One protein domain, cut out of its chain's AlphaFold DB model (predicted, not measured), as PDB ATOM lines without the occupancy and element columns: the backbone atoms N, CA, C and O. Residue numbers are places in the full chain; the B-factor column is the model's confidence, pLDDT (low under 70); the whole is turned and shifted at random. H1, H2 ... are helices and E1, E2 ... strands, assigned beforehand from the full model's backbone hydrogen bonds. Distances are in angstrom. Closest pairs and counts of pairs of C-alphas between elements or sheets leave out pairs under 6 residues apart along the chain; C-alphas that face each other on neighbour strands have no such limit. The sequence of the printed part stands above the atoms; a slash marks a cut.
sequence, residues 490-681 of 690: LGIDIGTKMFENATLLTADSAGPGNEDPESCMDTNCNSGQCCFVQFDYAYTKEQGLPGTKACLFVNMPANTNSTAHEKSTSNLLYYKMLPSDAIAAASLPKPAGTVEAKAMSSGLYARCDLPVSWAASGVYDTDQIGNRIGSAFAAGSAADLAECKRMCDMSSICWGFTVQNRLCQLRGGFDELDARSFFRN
ATOM      1  N   LEU A 490      38.762 -40.326   6.413       89.12
ATOM      2  CA  LEU A 490      38.631 -41.281   5.315       89.12
ATOM      3  C   LEU A 490      37.731 -42.458   5.731       89.12
ATOM      4  O   LEU A 490      37.910 -43.040   6.806       89.12
ATOM      5  N   GLY A 491      36.754 -42.795   4.885       84.50
ATOM      6  CA  GLY A 491      35.871 -43.942   5.093       84.50
ATOM      7  C   GLY A 491      36.647 -45.258   5.080       84.50
ATOM      8  O   GLY A 491      37.543 -45.445   4.262       84.50
ATOM      9  N   ILE A 492      36.297 -46.181   5.981       81.94
ATOM     10  CA  ILE A 492      36.966 -47.490   6.089       81.94
ATOM     11  C   ILE A 492      36.826 -48.337   4.817       81.94
ATOM     12  O   ILE A 492      37.670 -49.175   4.542       81.94
ATOM     13  N   ASP A 493      35.767 -48.111   4.045       80.88
ATOM     14  CA  ASP A 493      35.497 -48.756   2.761       80.88
ATOM     15  C   ASP A 493      36.417 -48.268   1.638       80.88
ATOM     16  O   ASP A 493      36.583 -48.959   0.634       80.88
ATOM     17  N   ILE A 494      37.018 -47.091   1.806       87.81
ATOM     18  CA  ILE A 494      37.991 -46.536   0.869       87.81
ATOM     19  C   ILE A 494      39.411 -46.994   1.222       87.81
ATOM     20  O   ILE A 494      40.235 -47.187   0.330       87.81
ATOM     21  N   GLY A 495      39.690 -47.127   2.515       88.69
ATOM     22  CA  GLY A 495      40.969 -47.528   3.084       88.69
ATOM     23  C   GLY A 495      41.277 -46.728   4.347       88.69
ATOM     24  O   GLY A 495      40.567 -45.792   4.716       88.69
ATOM     25  N   THR A 496      42.349 -47.080   5.043       88.44
ATOM     26  CA  THR A 496      42.735 -46.441   6.307       88.44
ATOM     27  C   THR A 496      43.841 -45.393   6.144       88.44
ATOM     28  O   THR A 496      43.935 -44.467   6.959       88.44
ATOM     29  N   LYS A 497      44.639 -45.480   5.070       91.12
ATOM     30  CA  LYS A 497      45.715 -44.537   4.722       91.12
ATOM     31  C   LYS A 497      45.507 -43.882   3.357       91.12
ATOM     32  O   LYS A 497      45.095 -44.541   2.405       91.12
ATOM     33  N   MET A 498      45.833 -42.593   3.241       92.44
ATOM     34  CA  MET A 498      45.900 -41.899   1.943       92.44
ATOM     35  C   MET A 498      47.293 -41.972   1.311       92.44
ATOM     36  O   MET A 498      47.401 -41.870   0.093       92.44
ATOM     37  N   PHE A 499      48.351 -42.149   2.108       92.31
ATOM     38  CA  PHE A 499      49.730 -42.159   1.625       92.31
ATOM     39  C   PHE A 499      50.441 -43.436   2.066       92.31
ATOM     40  O   PHE A 499      50.554 -43.709   3.260       92.31
ATOM     41  N   GLU A 500      50.949 -44.201   1.102       89.75
ATOM     42  CA  GLU A 500      51.749 -45.400   1.386       89.75
ATOM     43  C   GLU A 500      53.162 -45.008   1.840       89.75
ATOM     44  O   GLU A 500      53.710 -45.545   2.802       89.75
ATOM     45  N   ASN A 501      53.752 -44.009   1.179       88.56
ATOM     46  CA  ASN A 501      55.098 -43.549   1.483       88.56
ATOM     47  C   ASN A 501      55.088 -42.430   2.532       88.56
ATOM     48  O   ASN A 501      54.879 -41.256   2.215       88.56
ATOM     49  N   ALA A 502      55.412 -42.788   3.774       85.75
ATOM     50  CA  ALA A 502      55.506 -41.853   4.893       85.75
ATOM     51  C   ALA A 502      56.511 -40.705   4.676       85.75
ATOM     52  O   ALA A 502      56.372 -39.669   5.313       85.75
ATOM     53  N   THR A 503      57.489 -40.833   3.766       88.38
ATOM     54  CA  THR A 503      58.455 -39.748   3.478       88.38
ATOM     55  C   THR A 503      57.838 -38.545   2.758       88.38
ATOM     56  O   THR A 503      58.455 -37.482   2.704       88.38
ATOM     57  N   LEU A 504      56.619 -38.688   2.223       89.06
ATOM     58  CA  LEU A 504      55.834 -37.571   1.689       89.06
ATOM     59  C   LEU A 504      55.162 -36.748   2.783       89.06
ATOM     60  O   LEU A 504      54.723 -35.626   2.528       89.06
ATOM     61  N   LEU A 505      55.094 -37.300   3.990       92.00
ATOM     62  CA  LEU A 505      54.510 -36.665   5.149       92.00
ATOM     63  C   LEU A 505      55.625 -36.148   6.058       92.00
ATOM     64  O   LEU A 505      56.680 -36.758   6.228       92.00
ATOM     65  N   THR A 506      55.378 -34.997   6.661       92.62
ATOM     66  CA  THR A 506      56.192 -34.495   7.759       92.62
ATOM     67  C   THR A 506      55.759 -35.231   9.015       92.62
ATOM     68  O   THR A 506      54.584 -35.196   9.381       92.62
ATOM     69  N   ALA A 507      56.692 -35.928   9.658       87.69
ATOM     70  CA  ALA A 507      56.455 -36.458  10.989       87.69
ATOM     71  C   ALA A 507      56.523 -35.304  11.986       87.69
ATOM     72  O   ALA A 507      57.539 -34.603  12.044       87.69
ATOM     73  N   ASP A 508      55.465 -35.109  12.771       82.25
ATOM     74  CA  ASP A 508      55.555 -34.197  13.900       82.25
ATOM     75  C   ASP A 508      56.466 -34.824  14.962       82.25
ATOM     76  O   ASP A 508      56.106 -35.764  15.673       82.25
ATOM     77  N   SER A 509      57.706 -34.345  14.994       67.12
ATOM     78  CA  SER A 509      58.767 -34.890  15.840       67.12
ATOM     79  C   SER A 509      58.664 -34.499  17.324       67.12
ATOM     80  O   SER A 509      59.577 -34.830  18.081       67.12
ATOM     81  N   ALA A 510      57.605 -33.814  17.780       49.03
ATOM     82  CA  ALA A 510      57.624 -33.184  19.100       49.03
ATOM     83  C   ALA A 510      56.342 -33.326  19.947       49.03
ATOM     84  O   ALA A 510      55.310 -32.724  19.682       49.03
ATOM     85  N   GLY A 511      56.506 -33.987  21.099       60.47
ATOM     86  CA  GLY A 511      55.890 -33.587  22.369       60.47
ATOM     87  C   GLY A 511      54.558 -34.247  22.770       60.47
ATOM     88  O   GLY A 511      53.832 -34.764  21.928       60.47
ATOM     89  N   PRO A 512      54.203 -34.198  24.072       59.91
ATOM     90  CA  PRO A 512      52.970 -34.771  24.647       59.91
ATOM     91  C   PRO A 512      51.654 -34.157  24.115       59.91
ATOM     92  O   PRO A 512      50.585 -34.461  24.624       59.91
ATOM     93  N   GLY A 513      51.712 -33.283  23.106       62.19
ATOM     94  CA  GLY A 513      50.560 -32.636  22.479       62.19
ATOM     95  C   GLY A 513      49.991 -33.373  21.263       62.19
ATOM     96  O   GLY A 513      49.127 -32.822  20.604       62.19
ATOM     97  N   ASN A 514      50.444 -34.584  20.935       73.31
ATOM     98  CA  ASN A 514      49.976 -35.349  19.766       73.31
ATOM     99  C   ASN A 514      49.431 -36.732  20.149       73.31
ATOM    100  O   ASN A 514      49.579 -37.711  19.417       73.31
ATOM    101  N   GLU A 515      48.845 -36.843  21.343       80.25
ATOM    102  CA  GLU A 515      48.343 -38.123  21.848       80.25
ATOM    103  C   GLU A 515      47.080 -38.607  21.119       80.25
ATOM    104  O   GLU A 515      46.778 -39.809  21.165       80.25
ATOM    105  N   ASP A 516      46.393 -37.702  20.421       86.19
ATOM    106  CA  ASP A 516      45.160 -37.941  19.680       86.19
ATOM    107  C   ASP A 516      45.130 -37.202  18.318       86.19
ATOM    108  O   ASP A 516      45.913 -36.269  18.083       86.19
ATOM    109  N   PRO A 517      44.243 -37.620  17.391       87.50
ATOM    110  CA  PRO A 517      44.140 -37.016  16.065       87.50
ATOM    111  C   PRO A 517      43.724 -35.541  16.069       87.50
ATOM    112  O   PRO A 517      44.146 -34.804  15.183       87.50
ATOM    113  N   GLU A 518      42.897 -35.106  17.022       88.19
ATOM    114  CA  GLU A 518      42.374 -33.737  17.077       88.19
ATOM    115  C   GLU A 518      43.499 -32.754  17.392       88.19
ATOM    116  O   GLU A 518      43.736 -31.826  16.619       88.19
ATOM    117  N   SER A 519      44.283 -33.045  18.428       88.75
ATOM    118  CA  SER A 519      45.447 -32.237  18.789       88.75
ATOM    119  C   SER A 519      46.527 -32.245  17.695       88.75
ATOM    120  O   SER A 519      47.121 -31.205  17.396       88.75
ATOM    121  N   CYS A 520      46.714 -33.384  17.016       90.81
ATOM    122  CA  CYS A 520      47.587 -33.500  15.842       90.81
ATOM    123  C   CYS A 520      47.133 -32.575  14.696       90.81
ATOM    124  O   CYS A 520      47.953 -31.848  14.130       90.81
ATOM    125  N   MET A 521      45.836 -32.545  14.376       91.88
ATOM    126  CA  MET A 521      45.287 -31.680  13.327       91.88
ATOM    127  C   MET A 521      45.317 -30.199  13.706       91.88
ATOM    128  O   MET A 521      45.642 -29.363  12.860       91.88
ATOM    129  N   ASP A 522      44.989 -29.855  14.949       88.75
ATOM    130  CA  ASP A 522      44.963 -28.468  15.409       88.75
ATOM    131  C   ASP A 522      46.357 -27.850  15.501       88.75
ATOM    132  O   ASP A 522      46.515 -26.674  15.166       88.75
ATOM    133  N   THR A 523      47.364 -28.647  15.859       90.88
ATOM    134  CA  THR A 523      48.762 -28.204  15.936       90.88
ATOM    135  C   THR A 523      49.401 -28.067  14.553       90.88
ATOM    136  O   THR A 523      50.122 -27.103  14.304       90.88
ATOM    137  N   ASN A 524      49.142 -29.018  13.648       92.75
ATOM    138  CA  ASN A 524      49.936 -29.154  12.424       92.75
ATOM    139  C   ASN A 524      49.264 -28.635  11.149       92.75
ATOM    140  O   ASN A 524      49.958 -28.363  10.165       92.75
ATOM    141  N   CYS A 525      47.937 -28.494  11.122       94.00
ATOM    142  CA  CYS A 525      47.244 -28.034   9.924       94.00
ATOM    143  C   CYS A 525      47.082 -26.514   9.897       94.00
ATOM    144  O   CYS A 525      46.429 -25.924  10.758       94.00
ATOM    145  N   ASN A 526      47.614 -25.889   8.848       92.56
ATOM    146  CA  ASN A 526      47.522 -24.447   8.657       92.56
ATOM    147  C   ASN A 526      46.143 -24.043   8.128       92.56
ATOM    148  O   ASN A 526      45.640 -24.619   7.164       92.56
ATOM    149  N   SER A 527      45.588 -22.969   8.687       86.62
ATOM    150  CA  SER A 527      44.259 -22.450   8.347       86.62
ATOM    151  C   SER A 527      44.085 -22.114   6.858       86.62
ATOM    152  O   SER A 527      42.997 -22.237   6.336       86.62
ATOM    153  N   GLY A 528      45.126 -21.756   6.107       86.62
ATOM    154  CA  GLY A 528      45.004 -21.447   4.670       86.62
ATOM    155  C   GLY A 528      45.285 -22.606   3.706       86.62
ATOM    156  O   GLY A 528      45.414 -22.364   2.505       86.62
ATOM    157  N   GLN A 529      45.492 -23.829   4.199       91.81
ATOM    158  CA  GLN A 529      46.039 -24.932   3.404       91.81
ATOM    159  C   GLN A 529      45.163 -26.184   3.476       91.81
ATOM    160  O   GLN A 529      44.503 -26.448   4.474       91.81
ATOM    161  N   CYS A 530      45.187 -26.974   2.405       93.50
ATOM    162  CA  CYS A 530      44.690 -28.339   2.437       93.50
ATOM    163  C   CYS A 530      45.631 -29.173   3.301       93.50
ATOM    164  O   CYS A 530      46.782 -29.376   2.916       93.50
ATOM    165  N   CYS A 531      45.164 -29.675   4.435       96.00
ATOM    166  CA  CYS A 531      46.003 -30.480   5.308       96.00
ATOM    167  C   CYS A 531      45.547 -31.933   5.289       96.00
ATOM    168  O   CYS A 531      44.402 -32.245   5.605       96.00
ATOM    169  N   PHE A 532      46.457 -32.825   4.926       95.56
ATOM    170  CA  PHE A 532      46.242 -34.258   5.032       95.56
ATOM    171  C   PHE A 532      47.005 -34.768   6.239       95.56
ATOM    172  O   PHE A 532      48.194 -34.486   6.375       95.56
ATOM    173  N   VAL A 533      46.332 -35.522   7.098       95.31
ATOM    174  CA  VAL A 533      46.903 -36.085   8.318       95.31
ATOM    175  C   VAL A 533      46.714 -37.588   8.294       95.31
ATOM    176  O   VAL A 533      45.628 -38.073   8.006       95.31
ATOM    177  N   GLN A 534      47.762 -38.326   8.616       93.75
ATOM    178  CA  GLN A 534      47.742 -39.756   8.845       93.75
ATOM    179  C   GLN A 534      48.201 -40.004  10.276       93.75
ATOM    180  O   GLN A 534      49.349 -39.738  10.634       93.75
ATOM    181  N   PHE A 535      47.279 -40.497  11.091       91.06
ATOM    182  CA  PHE A 535      47.530 -40.828  12.478       91.06
ATOM    183  C   PHE A 535      47.750 -42.332  12.601       91.06
ATOM    184  O   PHE A 535      46.864 -43.120  12.264       91.06
ATOM    185  N   ASP A 536      48.932 -42.721  13.062       88.62
ATOM    186  CA  ASP A 536      49.278 -44.099  13.395       88.62
ATOM    187  C   ASP A 536      49.073 -44.313  14.902       88.62
ATOM    188  O   ASP A 536      49.735 -43.678  15.731       88.62
ATOM    189  N   TYR A 537      48.125 -45.180  15.264       80.19
ATOM    190  CA  TYR A 537      47.776 -45.487  16.653       80.19
ATOM    191  C   TYR A 537      48.768 -46.449  17.320       80.19
ATOM    192  O   TYR A 537      48.661 -46.678  18.527       80.19
ATOM    193  N   ALA A 538      49.748 -46.954  16.563       69.31
ATOM    194  CA  ALA A 538      50.910 -47.682  17.044       69.31
ATOM    195  C   ALA A 538      50.594 -48.974  17.811       69.31
ATOM    196  O   ALA A 538      51.149 -49.283  18.871       69.31
ATOM    197  N   TYR A 539      49.687 -49.762  17.243       60.78
ATOM    198  CA  TYR A 539      49.250 -51.028  17.808       60.78
ATOM    199  C   TYR A 539      50.049 -52.195  17.205       60.78
ATOM    200  O   TYR A 539      49.627 -52.892  16.287       60.78
ATOM    201  N   THR A 540      51.245 -52.452  17.729       54.22
ATOM    202  CA  THR A 540      52.018 -53.641  17.347       54.22
ATOM    203  C   THR A 540      51.589 -54.856  18.167       54.22
ATOM    204  O   THR A 540      52.074 -55.086  19.274       54.22
ATOM    205  N   LYS A 541      50.705 -55.687  17.597       49.91
ATOM    206  CA  LYS A 541      50.333 -57.001  18.160       49.91
ATOM    207  C   LYS A 541      51.495 -58.004  18.209       49.91
ATOM    208  O   LYS A 541      51.451 -58.926  19.016       49.91
ATOM    209  N   GLU A 542      52.524 -57.846  17.374       52.03
ATOM    210  CA  GLU A 542      53.486 -58.931  17.114       52.03
ATOM    211  C   GLU A 542      54.755 -58.949  17.985       52.03
ATOM    212  O   GLU A 542      55.451 -59.961  17.974       52.03
ATOM    213  N   GLN A 543      55.065 -57.915  18.783       56.22
ATOM    214  CA  GLN A 543      56.290 -57.924  19.617       56.22
ATOM    215  C   GLN A 543      56.139 -57.430  21.064       56.22
ATOM    216  O   GLN A 543      57.131 -57.355  21.785       56.22
ATOM    217  N   GLY A 544      54.929 -57.107  21.533       58.81
ATOM    218  CA  GLY A 544      54.701 -56.720  22.936       58.81
ATOM    219  C   GLY A 544      55.367 -55.406  23.377       58.81
ATOM    220  O   GLY A 544      55.293 -55.054  24.552       58.81
ATOM    221  N   LEU A 545      55.991 -54.668  22.455       57.25
ATOM    222  CA  LEU A 545      56.435 -53.297  22.668       57.25
ATOM    223  C   LEU A 545      55.328 -52.351  22.182       57.25
ATOM    224  O   LEU A 545      54.796 -52.577  21.091       57.25
ATOM    225  N   PRO A 546      54.953 -51.323  22.964       60.16
ATOM    226  CA  PRO A 546      54.036 -50.296  22.494       60.16
ATOM    227  C   PRO A 546      54.696 -49.585  21.315       60.16
ATOM    228  O   PRO A 546      55.809 -49.067  21.448       60.16
ATOM    229  N   GLY A 547      54.040 -49.584  20.157       66.00
ATOM    230  CA  GLY A 547      54.491 -48.751  19.057       66.00
ATOM    231  C   GLY A 547      54.471 -47.281  19.488       66.00
ATOM    232  O   GLY A 547      53.691 -46.866  20.351       66.00
ATOM    233  N   THR A 548      55.324 -46.465  18.882       72.88
ATOM    234  CA  THR A 548      55.254 -45.009  19.030       72.88
ATOM    235  C   THR A 548      54.147 -44.460  18.142       72.88
ATOM    236  O   THR A 548      54.230 -44.606  16.923       72.88
ATOM    237  N   LYS A 549      53.139 -43.814  18.743       82.94
ATOM    238  CA  LYS A 549      52.135 -43.032  18.005       82.94
ATOM    239  C   LYS A 549      52.841 -42.049  17.079       82.94
ATOM    240  O   LYS A 549      53.782 -41.382  17.513       82.94
ATOM    241  N   ALA A 550      52.385 -41.949  15.838       87.81
ATOM    242  CA  ALA A 550      52.952 -41.020  14.871       87.81
ATOM    243  C   ALA A 550      51.850 -40.157  14.252       87.81
ATOM    244  O   ALA A 550      50.924 -40.661  13.619       87.81
ATOM    245  N   CYS A 551      51.980 -38.844  14.431       92.00
ATOM    246  CA  CYS A 551      51.231 -37.836  13.692       92.00
ATOM    247  C   CYS A 551      52.048 -37.485  12.445       92.00
ATOM    248  O   CYS A 551      53.113 -36.870  12.538       92.00
ATOM    249  N   LEU A 552      51.585 -37.930  11.279       93.69
ATOM    250  CA  LEU A 552      52.202 -37.632   9.991       93.69
ATOM    251  C   LEU A 552      51.277 -36.689   9.227       93.69
ATOM    252  O   LEU A 552      50.086 -36.963   9.124       93.69
ATOM    253  N   PHE A 553      51.786 -35.596   8.671       95.06
ATOM    254  CA  PHE A 553      50.930 -34.633   7.980       95.06
ATOM    255  C   PHE A 553      51.601 -33.989   6.773       95.06
ATOM    256  O   PHE A 553      52.823 -33.962   6.643       95.06
ATOM    257  N   VAL A 554      50.795 -33.422   5.882       95.19
ATOM    258  CA  VAL A 554      51.272 -32.551   4.811       95.19
ATOM    259  C   VAL A 554      50.293 -31.409   4.589       95.19
ATOM    260  O   VAL A 554      49.097 -31.621   4.402       95.19
ATOM    261  N   ASN A 555      50.822 -30.186   4.596       94.62
ATOM    262  CA  ASN A 555      50.079 -28.992   4.225       94.62
ATOM    263  C   ASN A 555      50.339 -28.667   2.752       94.62
ATOM    264  O   ASN A 555      51.470 -28.377   2.354       94.62
ATOM    265  N   MET A 556      49.285 -28.685   1.947       92.88
ATOM    266  CA  MET A 556      49.308 -28.327   0.536       92.88
ATOM    267  C   MET A 556      48.663 -26.951   0.340       92.88
ATOM    268  O   MET A 556      47.590 -26.697   0.899       92.88
ATOM    269  N   PRO A 557      49.264 -26.044  -0.451       91.44
ATOM    270  CA  PRO A 557      48.602 -24.806  -0.835       91.44
ATOM    271  C   PRO A 557      47.268 -25.136  -1.492       91.44
ATOM    272  O   PRO A 557      47.195 -25.979  -2.385       91.44
ATOM    273  N   ALA A 558      46.200 -24.506  -1.036       87.62
ATOM    274  CA  ALA A 558      44.913 -24.726  -1.648       87.62
ATOM    275  C   ALA A 558      44.805 -23.832  -2.908       87.62
ATOM    276  O   ALA A 558      45.238 -22.678  -2.913       87.62
ATOM    277  N   ASN A 559      44.261 -24.377  -4.001       85.31
ATOM    278  CA  ASN A 559      44.232 -23.710  -5.305       85.31
ATOM    279  C   ASN A 559      42.864 -23.064  -5.576       85.31
ATOM    280  O   ASN A 559      41.850 -23.758  -5.672       85.31
ATOM    281  N   THR A 560      42.842 -21.747  -5.787       79.00
ATOM    282  CA  THR A 560      41.626 -20.937  -6.015       79.00
ATOM    283  C   THR A 560      41.335 -20.654  -7.495       79.00
ATOM    284  O   THR A 560      40.286 -20.122  -7.847       79.00
ATOM    285  N   ASN A 561      42.228 -21.031  -8.415       80.62
ATOM    286  CA  ASN A 561      42.041 -20.778  -9.840       80.62
ATOM    287  C   ASN A 561      41.188 -21.877 -10.493       80.62
ATOM    288  O   ASN A 561      41.705 -22.928 -10.871       80.62
ATOM    289  N   SER A 562      39.887 -21.635 -10.700       73.06
ATOM    290  CA  SER A 562      38.932 -22.566 -11.346       73.06
ATOM    291  C   SER A 562      39.443 -23.189 -12.662       73.06
ATOM    292  O   SER A 562      39.198 -24.367 -12.917       73.06
ATOM    293  N   THR A 563      40.257 -22.460 -13.431       76.69
ATOM    294  CA  THR A 563      40.824 -22.892 -14.725       76.69
ATOM    295  C   THR A 563      42.189 -23.582 -14.628       76.69
ATOM    296  O   THR A 563      42.764 -23.958 -15.647       76.69
ATOM    297  N   ALA A 564      42.743 -23.780 -13.426       73.81
ATOM    298  CA  ALA A 564      44.085 -24.348 -13.255       73.81
ATOM    299  C   ALA A 564      44.257 -25.720 -13.934       73.81
ATOM    300  O   ALA A 564      45.336 -26.014 -14.432       73.81
ATOM    301  N   HIS A 565      43.195 -26.523 -14.022       67.31
ATOM    302  CA  HIS A 565      43.215 -27.832 -14.681       67.31
ATOM    303  C   HIS A 565      43.433 -27.770 -16.205       67.31
ATOM    304  O   HIS A 565      43.944 -28.722 -16.785       67.31
ATOM    305  N   GLU A 566      43.082 -26.659 -16.862       71.38
ATOM    306  CA  GLU A 566      43.242 -26.487 -18.315       71.38
ATOM    307  C   GLU A 566      44.713 -26.241 -18.703       71.38
ATOM    308  O   GLU A 566      45.155 -26.521 -19.832       71.38
ATOM    309  N   LYS A 567      45.503 -25.738 -17.745       68.94
ATOM    310  CA  LYS A 567      46.938 -25.509 -17.908       68.94
ATOM    311  C   LYS A 567      47.675 -26.836 -17.768       68.94
ATOM    312  O   LYS A 567      47.630 -27.486 -16.730       68.94
ATOM    313  N   SER A 568      48.415 -27.217 -18.810       55.09
ATOM    314  CA  SER A 568      49.105 -28.514 -18.895       55.09
ATOM    315  C   SER A 568      50.177 -28.745 -17.825       55.09
ATOM    316  O   SER A 568      50.669 -29.860 -17.715       55.09
ATOM    317  N   THR A 569      50.558 -27.718 -17.064       66.12
ATOM    318  CA  THR A 569      51.648 -27.759 -16.078       66.12
ATOM    319  C   THR A 569      51.173 -27.793 -14.625       66.12
ATOM    320  O   THR A 569      52.007 -27.817 -13.725       66.12
ATOM    321  N   SER A 570      49.866 -27.718 -14.365       70.19
ATOM    322  CA  SER A 570      49.345 -27.695 -12.997       70.19
ATOM    323  C   SER A 570      49.177 -29.116 -12.460       70.19
ATOM    324  O   SER A 570      48.437 -29.910 -13.037       70.19
ATOM    325  N   ASN A 571      49.850 -29.417 -11.346       85.94
ATOM    326  CA  ASN A 571      49.719 -30.677 -10.617       85.94
ATOM    327  C   ASN A 571      48.731 -30.475  -9.470       85.94
ATOM    328  O   ASN A 571      49.051 -29.833  -8.471       85.94
ATOM    329  N   LEU A 572      47.520 -30.995  -9.643       89.69
ATOM    330  CA  LEU A 572      46.403 -30.758  -8.734       89.69
ATOM    331  C   LEU A 572      45.966 -32.061  -8.076       89.69
ATOM    332  O   LEU A 572      45.892 -33.099  -8.732       89.69
ATOM    333  N   LEU A 573      45.610 -31.981  -6.802       91.62
ATOM    334  CA  LEU A 573      44.891 -33.013  -6.069       91.62
ATOM    335  C   LEU A 573      43.466 -32.524  -5.803       91.62
ATOM    336  O   LEU A 573      43.267 -31.424  -5.290       91.62
ATOM    337  N   TYR A 574      42.486 -33.346  -6.159       92.38
ATOM    338  CA  TYR A 574      41.075 -33.130  -5.880       92.38
ATOM    339  C   TYR A 574      40.627 -34.148  -4.836       92.38
ATOM    340  O   TYR A 574      40.543 -35.337  -5.134       92.38
ATOM    341  N   TYR A 575      40.336 -33.693  -3.622       93.06
ATOM    342  CA  TYR A 575      39.802 -34.530  -2.550       93.06
ATOM    343  C   TYR A 575      38.269 -34.476  -2.562       93.06
ATOM    344  O   TYR A 575      37.690 -33.388  -2.513       93.06
ATOM    345  N   LYS A 576      37.613 -35.636  -2.664       91.88
ATOM    346  CA  LYS A 576      36.154 -35.805  -2.676       91.88
ATOM    347  C   LYS A 576      35.610 -35.529  -1.283       91.88
ATOM    348  O   LYS A 576      35.944 -36.219  -0.324       91.88
ATOM    349  N   MET A 577      34.746 -34.532  -1.172       87.31
ATOM    350  CA  MET A 577      34.243 -34.118   0.128       87.31
ATOM    351  C   MET A 577      33.036 -34.937   0.522       87.31
ATOM    352  O   MET A 577      32.054 -35.031  -0.226       87.31
ATOM    353  N   LEU A 578      33.098 -35.470   1.737       81.12
ATOM    354  CA  LEU A 578      31.961 -36.129   2.343       81.12
ATOM    355  C   LEU A 578      30.834 -35.107   2.575       81.12
ATOM    356  O   LEU A 578      31.106 -33.964   2.960       81.12
ATOM    357  N   PRO A 579      29.573 -35.485   2.338       69.69
ATOM    358  CA  PRO A 579      28.429 -34.701   2.758       69.69
ATOM    359  C   PRO A 579      28.482 -34.469   4.269       69.69
ATOM    360  O   PRO A 579      28.838 -35.372   5.022       69.69
ATOM    361  N   SER A 580      28.078 -33.283   4.729       65.88
ATOM    362  CA  SER A 580      27.788 -33.104   6.157       65.88
ATOM    363  C   SER A 580      26.652 -34.042   6.600       65.88
ATOM    364  O   SER A 580      25.809 -34.433   5.787       65.88
ATOM    365  N   ASP A 581      26.586 -34.372   7.895       57.72
ATOM    366  CA  ASP A 581      25.576 -35.274   8.487       57.72
ATOM    367  C   ASP A 581      24.130 -34.935   8.073       57.72
ATOM    368  O   ASP A 581      23.272 -35.810   7.977       57.72
ATOM    369  N   ALA A 582      23.850 -33.665   7.771       50.44
ATOM    370  CA  ALA A 582      22.543 -33.201   7.317       50.44
ATOM    371  C   ALA A 582      22.158 -33.671   5.898       50.44
ATOM    372  O   ALA A 582      20.967 -33.732   5.595       50.44
ATOM    373  N   ILE A 583      23.130 -33.983   5.037       52.03
ATOM    374  CA  ILE A 583      22.915 -34.580   3.709       52.03
ATOM    375  C   ILE A 583      22.861 -36.108   3.844       52.03
ATOM    376  O   ILE A 583      21.960 -36.721   3.285       52.03
ATOM    377  N   ALA A 584      23.730 -36.704   4.675       50.16
ATOM    378  CA  ALA A 584      23.689 -38.140   4.982       50.16
ATOM    379  C   ALA A 584      22.367 -38.572   5.658       50.16
ATOM    380  O   ALA A 584      21.891 -39.688   5.464       50.16
ATOM    381  N   ALA A 585      21.740 -37.677   6.432       48.31
ATOM    382  CA  ALA A 585      20.403 -37.875   6.990       48.31
ATOM    383  C   ALA A 585      19.268 -37.592   5.983       48.31
ATOM    384  O   ALA A 585      18.170 -38.123   6.139       48.31
ATOM    385  N   ALA A 586      19.500 -36.760   4.959       45.53
ATOM    386  CA  ALA A 586      18.518 -36.480   3.904       45.53
ATOM    387  C   ALA A 586      18.425 -37.614   2.869       45.53
ATOM    388  O   ALA A 586      17.385 -37.778   2.237       45.53
ATOM    389  N   SER A 587      19.461 -38.446   2.760       42.97
ATOM    390  CA  SER A 587      19.465 -39.705   2.011       42.97
ATOM    391  C   SER A 587      18.836 -40.880   2.785       42.97
ATOM    392  O   SER A 587      19.134 -42.047   2.541       42.97
ATOM    393  N   LEU A 588      17.934 -40.578   3.726       43.38
ATOM    394  CA  LEU A 588      16.948 -41.523   4.244       43.38
ATOM    395  C   LEU A 588      15.718 -41.494   3.318       43.38
ATOM    396  O   LEU A 588      14.850 -40.630   3.500       43.38
ATOM    397  N   PRO A 589      15.558 -42.418   2.352       42.16
ATOM    398  CA  PRO A 589      14.244 -42.623   1.774       42.16
ATOM    399  C   PRO A 589      13.309 -43.073   2.903       42.16
ATOM    400  O   PRO A 589      13.588 -44.026   3.625       42.16
ATOM    401  N   LYS A 590      12.168 -42.395   3.073       42.53
ATOM    402  CA  LYS A 590      11.015 -43.030   3.729       42.53
ATOM    403  C   LYS A 590      10.681 -44.264   2.874       42.53
ATOM    404  O   LYS A 590      10.373 -44.071   1.699       42.53
ATOM    405  N   PRO A 591      10.738 -45.499   3.402       53.66
ATOM    406  CA  PRO A 591      10.510 -45.884   4.793       53.66
ATOM    407  C   PRO A 591      11.784 -45.943   5.654       53.66
ATOM    408  O   PRO A 591      12.838 -46.396   5.229       53.66
ATOM    409  N   ALA A 592      11.642 -45.498   6.905       50.84
ATOM    410  CA  ALA A 592      12.704 -45.406   7.902       50.84
ATOM    411  C   ALA A 592      13.515 -46.706   8.046       50.84
ATOM    412  O   ALA A 592      12.952 -47.747   8.381       50.84
ATOM    413  N   GLY A 593      14.838 -46.626   7.870       46.75
ATOM    414  CA  GLY A 593      15.751 -47.676   8.335       46.75
ATOM    415  C   GLY A 593      17.038 -47.866   7.536       46.75
ATOM    416  O   GLY A 593      17.985 -48.424   8.078       46.75
ATOM    417  N   THR A 594      17.117 -47.397   6.290       41.31
ATOM    418  CA  THR A 594      18.326 -47.554   5.466       41.31
ATOM    419  C   THR A 594      18.987 -46.203   5.234       41.31
ATOM    420  O   THR A 594      18.485 -45.388   4.467       41.31
ATOM    421  N   VAL A 595      20.105 -45.964   5.918       43.94
ATOM    422  CA  VAL A 595      21.025 -44.863   5.610       43.94
ATOM    423  C   VAL A 595      21.690 -45.220   4.280       43.94
ATOM    424  O   VAL A 595      22.486 -46.159   4.242       43.94
ATOM    425  N   GLU A 596      21.344 -44.542   3.179       45.09
ATOM    426  CA  GLU A 596      22.180 -44.634   1.977       45.09
ATOM    427  C   GLU A 596      23.590 -44.142   2.339       45.09
ATOM    428  O   GLU A 596      23.765 -43.176   3.084       45.09
ATOM    429  N   ALA A 597      24.590 -44.901   1.900       49.88
ATOM    430  CA  ALA A 597      25.923 -44.978   2.485       49.88
ATOM    431  C   ALA A 597      26.619 -43.628   2.757       49.88
ATOM    432  O   ALA A 597      26.596 -42.717   1.931       49.88
ATOM    433  N   LYS A 598      27.394 -43.580   3.856       52.41
ATOM    434  CA  LYS A 598      28.349 -42.505   4.219       52.41
ATOM    435  C   LYS A 598      29.414 -42.194   3.140       52.41
ATOM    436  O   LYS A 598      30.230 -41.305   3.346       52.41
ATOM    437  N   ALA A 599      29.413 -42.915   2.018       54.31
ATOM    438  CA  ALA A 599      30.369 -42.807   0.918       54.31
ATOM    439  C   ALA A 599      29.863 -41.982  -0.286       54.31
ATOM    440  O   ALA A 599      30.599 -41.799  -1.261       54.31
ATOM    441  N   MET A 600      28.613 -41.496  -0.267       63.75
ATOM    442  CA  MET A 600      28.121 -40.625  -1.341       63.75
ATOM    443  C   MET A 600      28.860 -39.289  -1.335       63.75
ATOM    444  O   MET A 600      29.152 -38.740  -0.282       63.75
ATOM    445  N   SER A 601      29.184 -38.771  -2.518       72.31
ATOM    446  CA  SER A 601      29.841 -37.472  -2.676       72.31
ATOM    447  C   SER A 601      28.900 -36.325  -2.322       72.31
ATOM    448  O   SER A 601      27.724 -36.369  -2.677       72.31
ATOM    449  N   SER A 602      29.422 -35.236  -1.757       75.75
ATOM    450  CA  SER A 602      28.720 -33.939  -1.785       75.75
ATOM    451  C   SER A 602      28.671 -33.319  -3.196       75.75
ATOM    452  O   SER A 602      28.050 -32.276  -3.394       75.75
ATOM    453  N   GLY A 603      29.363 -33.917  -4.175       84.06
ATOM    454  CA  GLY A 603      29.633 -33.326  -5.489       84.06
ATOM    455  C   GLY A 603      30.694 -32.219  -5.436       84.06
ATOM    456  O   GLY A 603      31.064 -31.653  -6.469       84.06
ATOM    457  N   LEU A 604      31.202 -31.907  -4.239       86.38
ATOM    458  CA  LEU A 604      32.236 -30.912  -4.002       86.38
ATOM    459  C   LEU A 604      33.592 -31.587  -3.845       86.38
ATOM    460  O   LEU A 604      33.726 -32.658  -3.253       86.38
ATOM    461  N   TYR A 605      34.609 -30.912  -4.369       90.12
ATOM    462  CA  TYR A 605      35.986 -31.364  -4.314       90.12
ATOM    463  C   TYR A 605      36.860 -30.235  -3.793       90.12
ATOM    464  O   TYR A 605      36.862 -29.149  -4.377       90.12
ATOM    465  N   ALA A 606      37.620 -30.499  -2.734       88.88
ATOM    466  CA  ALA A 606      38.678 -29.596  -2.314       88.88
ATOM    467  C   ALA A 606      39.845 -29.718  -3.295       88.88
ATOM    468  O   ALA A 606      40.239 -30.827  -3.660       88.88
ATOM    469  N   ARG A 607      40.381 -28.583  -3.748       90.44
ATOM    470  CA  ARG A 607      41.456 -28.543  -4.742       90.44
ATOM    471  C   ARG A 607      42.743 -28.016  -4.125       90.44
ATOM    472  O   ARG A 607      42.801 -26.877  -3.666       90.44
ATOM    473  N   CYS A 608      43.787 -28.823  -4.208       91.62
ATOM    474  CA  CYS A 608      45.070 -28.573  -3.573       91.62
ATOM    475  C   CYS A 608      46.188 -28.655  -4.618       91.62
ATOM    476  O   CYS A 608      46.172 -29.537  -5.477       91.62
ATOM    477  N   ASP A 609      47.150 -27.740  -4.558       90.88
ATOM    478  CA  ASP A 609      48.365 -27.813  -5.363       90.88
ATOM    479  C   ASP A 609      49.292 -28.875  -4.777       90.88
ATOM    480  O   ASP A 609      49.676 -28.812  -3.605       90.88
ATOM    481  N   LEU A 610      49.677 -29.851  -5.599       89.06
ATOM    482  CA  LEU A 610      50.679 -30.830  -5.195       89.06
ATOM    483  C   LEU A 610      52.024 -30.112  -4.971       89.06
ATOM    484  O   LEU A 610      52.416 -29.285  -5.805       89.06
ATOM    485  N   PRO A 611      52.761 -30.416  -3.885       88.38
ATOM    486  CA  PRO A 611      54.052 -29.793  -3.628       88.38
ATOM    487  C   PRO A 611      55.011 -29.958  -4.811       88.38
ATOM    488  O   PRO A 611      55.259 -31.067  -5.285       88.38
ATOM    489  N   VAL A 612      55.622 -28.856  -5.255       83.06
ATOM    490  CA  VAL A 612      56.598 -28.866  -6.363       83.06
ATOM    491  C   VAL A 612      57.850 -29.693  -6.063       83.06
ATOM    492  O   VAL A 612      58.610 -29.993  -6.976       83.06
ATOM    493  N   SER A 613      58.089 -30.058  -4.802       83.12
ATOM    494  CA  SER A 613      59.159 -30.975  -4.408       83.12
ATOM    495  C   SER A 613      58.868 -32.425  -4.808       83.12
ATOM    496  O   SER A 613      59.812 -33.163  -5.079       83.12
ATOM    497  N   TRP A 614      57.594 -32.816  -4.934       85.25
ATOM    498  CA  TRP A 614      57.183 -34.177  -5.310       85.25
ATOM    499  C   TRP A 614      57.422 -34.477  -6.802       85.25
ATOM    500  O   TRP A 614      57.859 -35.572  -7.148       85.25
ATOM    501  N   ALA A 615      57.268 -33.467  -7.668       72.56
ATOM    502  CA  ALA A 615      58.440 -32.841  -8.271       72.56
ATOM    503  C   ALA A 615      59.595 -33.702  -8.698       72.56
ATOM    504  O   ALA A 615      59.566 -34.627  -9.512       72.56
ATOM    505  N   ALA A 616      60.683 -33.142  -8.204       71.12
ATOM    506  CA  ALA A 616      62.035 -33.484  -8.491       71.12
ATOM    507  C   ALA A 616      62.358 -34.887  -7.976       71.12
ATOM    508  O   ALA A 616      63.315 -35.481  -8.457       71.12
ATOM    509  N   SER A 617      61.568 -35.425  -7.039       71.81
ATOM    510  CA  SER A 617      61.717 -36.792  -6.547       71.81
ATOM    511  C   SER A 617      61.088 -37.854  -7.456       71.81
ATOM    512  O   SER A 617      61.265 -39.039  -7.184       71.81
ATOM    513  N   GLY A 618      60.380 -37.475  -8.529       72.50
ATOM    514  CA  GLY A 618      59.719 -38.431  -9.426       72.50
ATOM    515  C   GLY A 618      58.504 -39.121  -8.797       72.50
ATOM    516  O   GLY A 618      58.058 -40.152  -9.289       72.50
ATOM    517  N   VAL A 619      57.959 -38.551  -7.719       69.44
ATOM    518  CA  VAL A 619      56.853 -39.128  -6.934       69.44
ATOM    519  C   VAL A 619      55.477 -38.789  -7.532       69.44
ATOM    520  O   VAL A 619      54.442 -39.240  -7.060       69.44
ATOM    521  N   TYR A 620      55.434 -38.011  -8.612       60.97
ATOM    522  CA  TYR A 620      54.176 -37.558  -9.201       60.97
ATOM    523  C   TYR A 620      53.268 -38.659  -9.748       60.97
ATOM    524  O   TYR A 620      52.050 -38.505  -9.676       60.97
ATOM    525  N   ASP A 621      53.842 -39.751 -10.251       57.00
ATOM    526  CA  ASP A 621      53.099 -40.845 -10.894       57.00
ATOM    527  C   ASP A 621      53.102 -42.131 -10.060       57.00
ATOM    528  O   ASP A 621      52.701 -43.189 -10.535       57.00
ATOM    529  N   THR A 622      53.590 -42.084  -8.820       55.34
ATOM    530  CA  THR A 622      53.709 -43.307  -8.035       55.34
ATOM    531  C   THR A 622      52.378 -43.635  -7.370       55.34
ATOM    532  O   THR A 622      51.607 -42.760  -6.958       55.34
ATOM    533  N   ASP A 623      52.119 -44.928  -7.232       66.06
ATOM    534  CA  ASP A 623      51.059 -45.519  -6.417       66.06
ATOM    535  C   ASP A 623      51.219 -45.184  -4.914       66.06
ATOM    536  O   ASP A 623      50.819 -45.962  -4.072       66.06
ATOM    537  N   GLN A 624      51.827 -44.045  -4.550       80.25
ATOM    538  CA  GLN A 624      52.102 -43.629  -3.173       80.25
ATOM    539  C   GLN A 624      51.100 -42.603  -2.632       80.25
ATOM    540  O   GLN A 624      51.048 -42.405  -1.418       80.25
ATOM    541  N   ILE A 625      50.317 -41.950  -3.502       80.88
ATOM    542  CA  ILE A 625      49.205 -41.056  -3.134       80.88
ATOM    543  C   ILE A 625      47.905 -41.760  -3.508       80.88
ATOM    544  O   ILE A 625      47.395 -41.606  -4.617       80.88
ATOM    545  N   GLY A 626      47.390 -42.547  -2.578       83.38
ATOM    546  CA  GLY A 626      46.272 -43.452  -2.786       83.38
ATOM    547  C   GLY A 626      46.557 -44.567  -3.794       83.38
ATOM    548  O   GLY A 626      47.331 -44.412  -4.745       83.38
ATOM    549  N   ASN A 627      45.883 -45.699  -3.614       85.88
ATOM    550  CA  ASN A 627      45.921 -46.779  -4.583       85.88
ATOM    551  C   ASN A 627      45.202 -46.330  -5.860       85.88
ATOM    552  O   ASN A 627      44.122 -45.733  -5.808       85.88
ATOM    553  N   ARG A 628      45.790 -46.585  -7.023       85.56
ATOM    554  CA  ARG A 628      45.197 -46.169  -8.288       85.56
ATOM    555  C   ARG A 628      43.957 -47.006  -8.598       85.56
ATOM    556  O   ARG A 628      44.018 -48.228  -8.694       85.56
ATOM    557  N   ILE A 629      42.834 -46.334  -8.845       85.06
ATOM    558  CA  ILE A 629      41.589 -46.998  -9.243       85.06
ATOM    559  C   ILE A 629      41.442 -46.897 -10.762       85.06
ATOM    560  O   ILE A 629      40.997 -45.884 -11.301       85.06
ATOM    561  N   GLY A 630      41.804 -47.968 -11.465       82.88
ATOM    562  CA  GLY A 630      41.620 -48.075 -12.914       82.88
ATOM    563  C   GLY A 630      42.627 -47.282 -13.762       82.88
ATOM    564  O   GLY A 630      43.683 -46.834 -13.305       82.88
ATOM    565  N   SER A 631      42.331 -47.160 -15.058       77.62
ATOM    566  CA  SER A 631      43.189 -46.462 -16.025       77.62
ATOM    567  C   SER A 631      43.107 -44.938 -15.884       77.62
ATOM    568  O   SER A 631      42.148 -44.403 -15.344       77.62
ATOM    569  N   ALA A 632      44.127 -44.226 -16.377       78.62
ATOM    570  CA  ALA A 632      44.117 -42.762 -16.408       78.62
ATOM    571  C   ALA A 632      43.205 -42.277 -17.541       78.62
ATOM    572  O   ALA A 632      43.160 -42.900 -18.603       78.62
ATOM    573  N   PHE A 633      42.533 -41.153 -17.325       76.81
ATOM    574  CA  PHE A 633      41.653 -40.512 -18.302       76.81
ATOM    575  C   PHE A 633      42.269 -39.193 -18.765       76.81
ATOM    576  O   PHE A 633      42.975 -38.542 -17.997       76.81
ATOM    577  N   ALA A 634      42.015 -38.770 -20.003       71.94
ATOM    578  CA  ALA A 634      42.365 -37.415 -20.421       71.94
ATOM    579  C   ALA A 634      41.483 -36.398 -19.673       71.94
ATOM    580  O   ALA A 634      40.301 -36.641 -19.494       71.94
ATOM    581  N   ALA A 635      42.075 -35.286 -19.238       65.44
ATOM    582  CA  ALA A 635      41.500 -34.152 -18.511       65.44
ATOM    583  C   ALA A 635      41.853 -32.834 -19.233       65.44
ATOM    584  O   ALA A 635      42.346 -31.884 -18.626       65.44
ATOM    585  N   GLY A 636      41.729 -32.815 -20.565       59.59
ATOM    586  CA  GLY A 636      42.205 -31.718 -21.412       59.59
ATOM    587  C   GLY A 636      41.262 -30.517 -21.489       59.59
ATOM    588  O   GLY A 636      41.697 -29.441 -21.898       59.59
ATOM    589  N   SER A 637      40.003 -30.696 -21.092       68.94
ATOM    590  CA  SER A 637      38.939 -29.694 -21.107       68.94
ATOM    591  C   SER A 637      38.113 -29.706 -19.812       68.94
ATOM    592  O   SER A 637      38.149 -30.665 -19.039       68.94
ATOM    593  N   ALA A 638      37.305 -28.662 -19.591       66.19
ATOM    594  CA  ALA A 638      36.352 -28.613 -18.480       66.19
ATOM    595  C   ALA A 638      35.334 -29.775 -18.500       66.19
ATOM    596  O   ALA A 638      34.912 -30.241 -17.439       66.19
ATOM    597  N   ALA A 639      34.973 -30.275 -19.690       68.50
ATOM    598  CA  ALA A 639      34.115 -31.451 -19.845       68.50
ATOM    599  C   ALA A 639      34.793 -32.723 -19.310       68.50
ATOM    600  O   ALA A 639      34.156 -33.538 -18.647       68.50
ATOM    601  N   ASP A 640      36.103 -32.844 -19.512       80.50
ATOM    602  CA  ASP A 640      36.866 -33.999 -19.050       80.50
ATOM    603  C   ASP A 640      37.054 -34.002 -17.519       80.50
ATOM    604  O   ASP A 640      37.008 -35.051 -16.876       80.50
ATOM    605  N   LEU A 641      37.205 -32.827 -16.894       85.00
ATOM    606  CA  LEU A 641      37.238 -32.723 -15.430       85.00
ATOM    607  C   LEU A 641      35.887 -33.106 -14.804       85.00
ATOM    608  O   LEU A 641      35.857 -33.744 -13.749       85.00
ATOM    609  N   ALA A 642      34.773 -32.717 -15.433       86.94
ATOM    610  CA  ALA A 642      33.439 -33.112 -14.988       86.94
ATOM    611  C   ALA A 642      33.258 -34.637 -15.044       86.94
ATOM    612  O   ALA A 642      32.708 -35.220 -14.110       86.94
ATOM    613  N   GLU A 643      33.791 -35.288 -16.080       87.62
ATOM    614  CA  GLU A 643      33.783 -36.746 -16.200       87.62
ATOM    615  C   GLU A 643      34.614 -37.425 -15.102       87.62
ATOM    616  O   GLU A 643      34.159 -38.390 -14.492       87.62
ATOM    617  N   CYS A 644      35.786 -36.887 -14.760       89.81
ATOM    618  CA  CYS A 644      36.586 -37.391 -13.642       89.81
ATOM    619  C   CYS A 644      35.871 -37.324 -12.296       89.81
ATOM    620  O   CYS A 644      35.870 -38.302 -11.545       89.81
ATOM    621  N   LYS A 645      35.233 -36.185 -12.012       91.38
ATOM    622  CA  LYS A 645      34.396 -36.027 -10.819       91.38
ATOM    623  C   LYS A 645      33.274 -37.056 -10.822       91.38
ATOM    624  O   LYS A 645      33.133 -37.787  -9.853       91.38
ATOM    625  N   ARG A 646      32.564 -37.202 -11.946       90.25
ATOM    626  CA  ARG A 646      31.489 -38.189 -12.107       90.25
ATOM    627  C   ARG A 646      31.973 -39.616 -11.839       90.25
ATOM    628  O   ARG A 646      31.318 -40.351 -11.107       90.25
ATOM    629  N   MET A 647      33.117 -40.014 -12.392       90.50
ATOM    630  CA  MET A 647      33.685 -41.351 -12.196       90.50
ATOM    631  C   MET A 647      34.098 -41.606 -10.742       90.50
ATOM    632  O   MET A 647      33.820 -42.682 -10.212       90.50
ATOM    633  N   CYS A 648      34.710 -40.622 -10.077       91.88
ATOM    634  CA  CYS A 648      35.036 -40.728  -8.655       91.88
ATOM    635  C   CYS A 648      33.779 -40.710  -7.766       91.88
ATOM    636  O   CYS A 648      33.703 -41.432  -6.773       91.88
ATOM    637  N   ASP A 649      32.751 -39.946  -8.135       89.69
ATOM    638  CA  ASP A 649      31.470 -39.905  -7.426       89.69
ATOM    639  C   ASP A 649      30.738 -41.251  -7.500       89.69
ATOM    640  O   ASP A 649      30.196 -41.697  -6.490       89.69
ATOM    641  N   MET A 650      30.790 -41.927  -8.654       86.31
ATOM    642  CA  MET A 650      30.213 -43.264  -8.860       86.31
ATOM    643  C   MET A 650      30.990 -44.397  -8.172       86.31
ATOM    644  O   MET A 650      30.471 -45.506  -8.062       86.31
ATOM    645  N   SER A 651      32.228 -44.156  -7.741       88.25
ATOM    646  CA  SER A 651      33.068 -45.159  -7.090       88.25
ATOM    647  C   SER A 651      33.085 -44.938  -5.578       88.25
ATOM    648  O   SER A 651      33.566 -43.912  -5.096       88.25
ATOM    649  N   SER A 652      32.581 -45.909  -4.809       85.44
ATOM    650  CA  SER A 652      32.592 -45.839  -3.340       85.44
ATOM    651  C   SER A 652      34.005 -45.869  -2.765       85.44
ATOM    652  O   SER A 652      34.247 -45.257  -1.737       85.44
ATOM    653  N   ILE A 653      34.944 -46.517  -3.459       89.12
ATOM    654  CA  ILE A 653      36.349 -46.616  -3.051       89.12
ATOM    655  C   ILE A 653      37.184 -45.393  -3.466       89.12
ATOM    656  O   ILE A 653      38.359 -45.326  -3.130       89.12
ATOM    657  N   CYS A 654      36.626 -44.439  -4.219       92.44
ATOM    658  CA  CYS A 654      37.355 -43.249  -4.655       92.44
ATOM    659  C   CYS A 654      37.214 -42.120  -3.631       92.44
ATOM    660  O   CYS A 654      36.121 -41.574  -3.460       92.44
ATOM    661  N   TRP A 655      38.319 -41.730  -2.989       93.12
ATOM    662  CA  TRP A 655      38.357 -40.539  -2.129       93.12
ATOM    663  C   TRP A 655      38.777 -39.277  -2.874       93.12
ATOM    664  O   TRP A 655      38.662 -38.183  -2.332       93.12
ATOM    665  N   GLY A 656      39.294 -39.389  -4.092       92.81
ATOM    666  CA  GLY A 656      39.778 -38.235  -4.832       92.81
ATOM    667  C   GLY A 656      40.467 -38.613  -6.131       92.81
ATOM    668  O   GLY A 656      40.470 -39.768  -6.547       92.81
ATOM    669  N   PHE A 657      41.059 -37.630  -6.794       93.19
ATOM    670  CA  PHE A 657      41.841 -37.855  -8.002       93.19
ATOM    671  C   PHE A 657      42.939 -36.808  -8.166       93.19
ATOM    672  O   PHE A 657      42.832 -35.681  -7.686       93.19
ATOM    673  N   THR A 658      44.001 -37.169  -8.876       91.38
ATOM    674  CA  THR A 658      45.074 -36.243  -9.259       91.38
ATOM    675  C   THR A 658      44.920 -35.838 -10.717       91.38
ATOM    676  O   THR A 658      44.578 -36.678 -11.545       91.38
ATOM    677  N   VAL A 659      45.195 -34.573 -11.039       88.19
ATOM    678  CA  VAL A 659      45.298 -34.077 -12.420       88.19
ATOM    679  C   VAL A 659      46.730 -33.627 -12.672       88.19
ATOM    680  O   VAL A 659      47.217 -32.719 -12.003       88.19
ATOM    681  N   GLN A 660      47.392 -34.264 -13.635       84.81
ATOM    682  CA  GLN A 660      48.769 -33.970 -14.037       84.81
ATOM    683  C   GLN A 660      48.914 -34.151 -15.542       84.81
ATOM    684  O   GLN A 660      48.416 -35.131 -16.084       84.81
ATOM    685  N   ASN A 661      49.586 -33.232 -16.241       82.69
ATOM    686  CA  ASN A 661      49.750 -33.303 -17.701       82.69
ATOM    687  C   ASN A 661      48.424 -33.526 -18.459       82.69
ATOM    688  O   ASN A 661      48.397 -34.215 -19.478       82.69
ATOM    689  N   ARG A 662      47.313 -32.962 -17.954       82.19
ATOM    690  CA  ARG A 662      45.948 -33.211 -18.461       82.19
ATOM    691  C   ARG A 662      45.549 -34.687 -18.431       82.19
ATOM    692  O   ARG A 662      44.763 -35.125 -19.260       82.19
ATOM    693  N   LEU A 663      46.087 -35.462 -17.503       85.00
ATOM    694  CA  LEU A 663      45.645 -36.807 -17.187       85.00
ATOM    695  C   LEU A 663      45.086 -36.811 -15.776       85.00
ATOM    696  O   LEU A 663      45.685 -36.272 -14.850       85.00
ATOM    697  N   CYS A 664      43.929 -37.424 -15.637       89.12
ATOM    698  CA  CYS A 664      43.224 -37.600 -14.394       89.12
ATOM    699  C   CYS A 664      43.338 -39.055 -13.943       89.12
ATOM    700  O   CYS A 664      43.118 -39.985 -14.725       89.12
ATOM    701  N   GLN A 665      43.707 -39.248 -12.681       91.12
ATOM    702  CA  GLN A 665      43.924 -40.557 -12.074       91.12
ATOM    703  C   GLN A 665      43.125 -40.645 -10.773       91.12
ATOM    704  O   GLN A 665      43.388 -39.888  -9.838       91.12
ATOM    705  N   LEU A 666      42.154 -41.558 -10.723       92.31
ATOM    706  CA  LEU A 666      41.327 -41.799  -9.538       92.31
ATOM    707  C   LEU A 666      42.145 -42.478  -8.435       92.31
ATOM    708  O   LEU A 666      42.941 -43.377  -8.720       92.31
ATOM    709  N   ARG A 667      41.931 -42.061  -7.185       92.94
ATOM    710  CA  ARG A 667      42.677 -42.511  -6.006       92.94
ATOM    711  C   ARG A 667      41.742 -43.134  -4.966       92.94
ATOM    712  O   ARG A 667      40.732 -42.541  -4.586       92.94
ATOM    713  N   GLY A 668      42.106 -44.335  -4.527       91.56
ATOM    714  CA  GLY A 668      41.542 -45.067  -3.395       91.56
ATOM    715  C   GLY A 668      42.507 -45.087  -2.216       91.56
ATOM    716  O   GLY A 668      43.627 -44.589  -2.319       91.56
ATOM    717  N   GLY A 669      42.071 -45.566  -1.058       90.12
ATOM    718  CA  GLY A 669      42.926 -45.668   0.121       90.12
ATOM    719  C   GLY A 669      43.790 -46.929   0.096       90.12
ATOM    720  O   GLY A 669      43.634 -47.801  -0.760       90.12
ATOM    721  N   PHE A 670      44.709 -47.009   1.052       90.06
ATOM    722  CA  PHE A 670      45.425 -48.233   1.401       90.06
ATOM    723  C   PHE A 670      44.870 -48.790   2.702       90.06
ATOM    724  O   PHE A 670      44.531 -48.026   3.608       90.06
ATOM    725  N   ASP A 671      44.835 -50.112   2.806       87.06
ATOM    726  CA  ASP A 671      44.456 -50.799   4.031       87.06
ATOM    727  C   ASP A 671      45.696 -51.088   4.869       87.06
ATOM    728  O   ASP A 671      46.510 -51.952   4.551       87.06
ATOM    729  N   GLU A 672      45.815 -50.373   5.977       85.25
ATOM    730  CA  GLU A 672      46.762 -50.671   7.038       85.25
ATOM    731  C   GLU A 672      46.044 -50.737   8.383       85.25
ATOM    732  O   GLU A 672      45.156 -49.930   8.693       85.25
ATOM    733  N   LEU A 673      46.423 -51.727   9.184       80.00
ATOM    734  CA  LEU A 673      45.927 -51.840  10.543       80.00
ATOM    735  C   LEU A 673      46.375 -50.614  11.343       80.00
ATOM    736  O   LEU A 673      47.479 -50.111  11.171       80.00
ATOM    737  N   ASP A 674      45.480 -50.122  12.197       83.06
ATOM    738  CA  ASP A 674      45.810 -49.129  13.225       83.06
ATOM    739  C   ASP A 674      46.341 -47.780  12.723       83.06
ATOM    740  O   ASP A 674      46.936 -47.019  13.478       83.06
ATOM    741  N   ALA A 675      46.022 -47.422  11.483       87.50
ATOM    742  CA  ALA A 675      46.165 -46.062  10.990       87.50
ATOM    743  C   ALA A 675      44.819 -45.460  10.603       87.50
ATOM    744  O   ALA A 675      43.885 -46.181  10.254       87.50
ATOM    745  N   ARG A 676      44.688 -44.136  10.657       90.81
ATOM    746  CA  ARG A 676      43.547 -43.411  10.082       90.81
ATOM    747  C   ARG A 676      44.024 -42.140   9.410       90.81
ATOM    748  O   ARG A 676      44.900 -41.453   9.927       90.81
ATOM    749  N   SER A 677      43.426 -41.826   8.267       93.31
ATOM    750  CA  SER A 677      43.684 -40.579   7.557       93.31
ATOM    751  C   SER A 677      42.530 -39.604   7.695       93.31
ATOM    752  O   SER A 677      41.359 -39.982   7.634       93.31
ATOM    753  N   PHE A 678      42.889 -38.339   7.832       94.50
ATOM    754  CA  PHE A 678      41.999 -37.204   7.932       94.50
ATOM    755  C   PHE A 678      42.397 -36.168   6.885       94.50
ATOM    756  O   PHE A 678      43.571 -36.007   6.548       94.50
ATOM    757  N   PHE A 679      41.407 -35.452   6.382       94.81
ATOM    758  CA  PHE A 679      41.580 -34.276   5.552       94.81
ATOM    759  C   PHE A 679      40.979 -33.080   6.281       94.81
ATOM    760  O   PHE A 679      39.784 -33.080   6.573       94.81
ATOM    761  N   ARG A 680      41.786 -32.057   6.562       93.81
ATOM    762  CA  ARG A 680      41.325 -30.770   7.082       93.81
ATOM    763  C   ARG A 680      41.271 -29.769   5.934       93.81
ATOM    764  O   ARG A 680      42.271 -29.487   5.271       93.81
ATOM    765  N   ASN A 681      40.072 -29.260   5.705       90.19
ATOM    766  CA  ASN A 681      39.772 -28.232   4.728       90.19
ATOM    767  C   ASN A 681      40.429 -26.908   5.168       90.19
ATOM    768  O   ASN A 681      40.382 -26.611   6.366       90.19
TER     769      ASN A 681
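Overview. This is residues 490 to 681 of the 690 residues of the protein "Ephrin_rec_like domain-containing protein" of Scenedesmus sp. NREL 46B-D3 (UniProt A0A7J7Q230). With little regular structure, two antiparallel sheets, E4 E3 E5 E6 and E2 E1 E7, form a partly face-to-face sandwich with crossed strands, H4 and H1 covering its outsides. Residues 589 to 594 stick out. Of 192 printed residues, 73 are in named elements, in order H1 E1 E2 E3 H2 E4 H3 H4 E5 E6 E7. The class is mixed, the whole compact, the radius of gyration of the C-alphas 17.4 A, the spans 54 by 52 by 32 A.

Arrangement. H4, residues 638 to 650, has a height over the larger sheet of 8.9 A. There N 574 of E3, residues 572 to 576, and O 657 of E5, residues 656 to 660, are 2.8 A apart. H1, residues 517 to 524, is on the other sheet. Every O i to N i+4 pair in H1 and H4 is within hydrogen-bond range.

Along the chain. H1 begins at C-alpha (44.140, -37.016, 16.065); E7, residues 675 to 680, ends at (41.325, -30.770, 7.082).

Size, cuts and confidence. The printed part has no cut; residues 579 to 600 are under pLDDT 70.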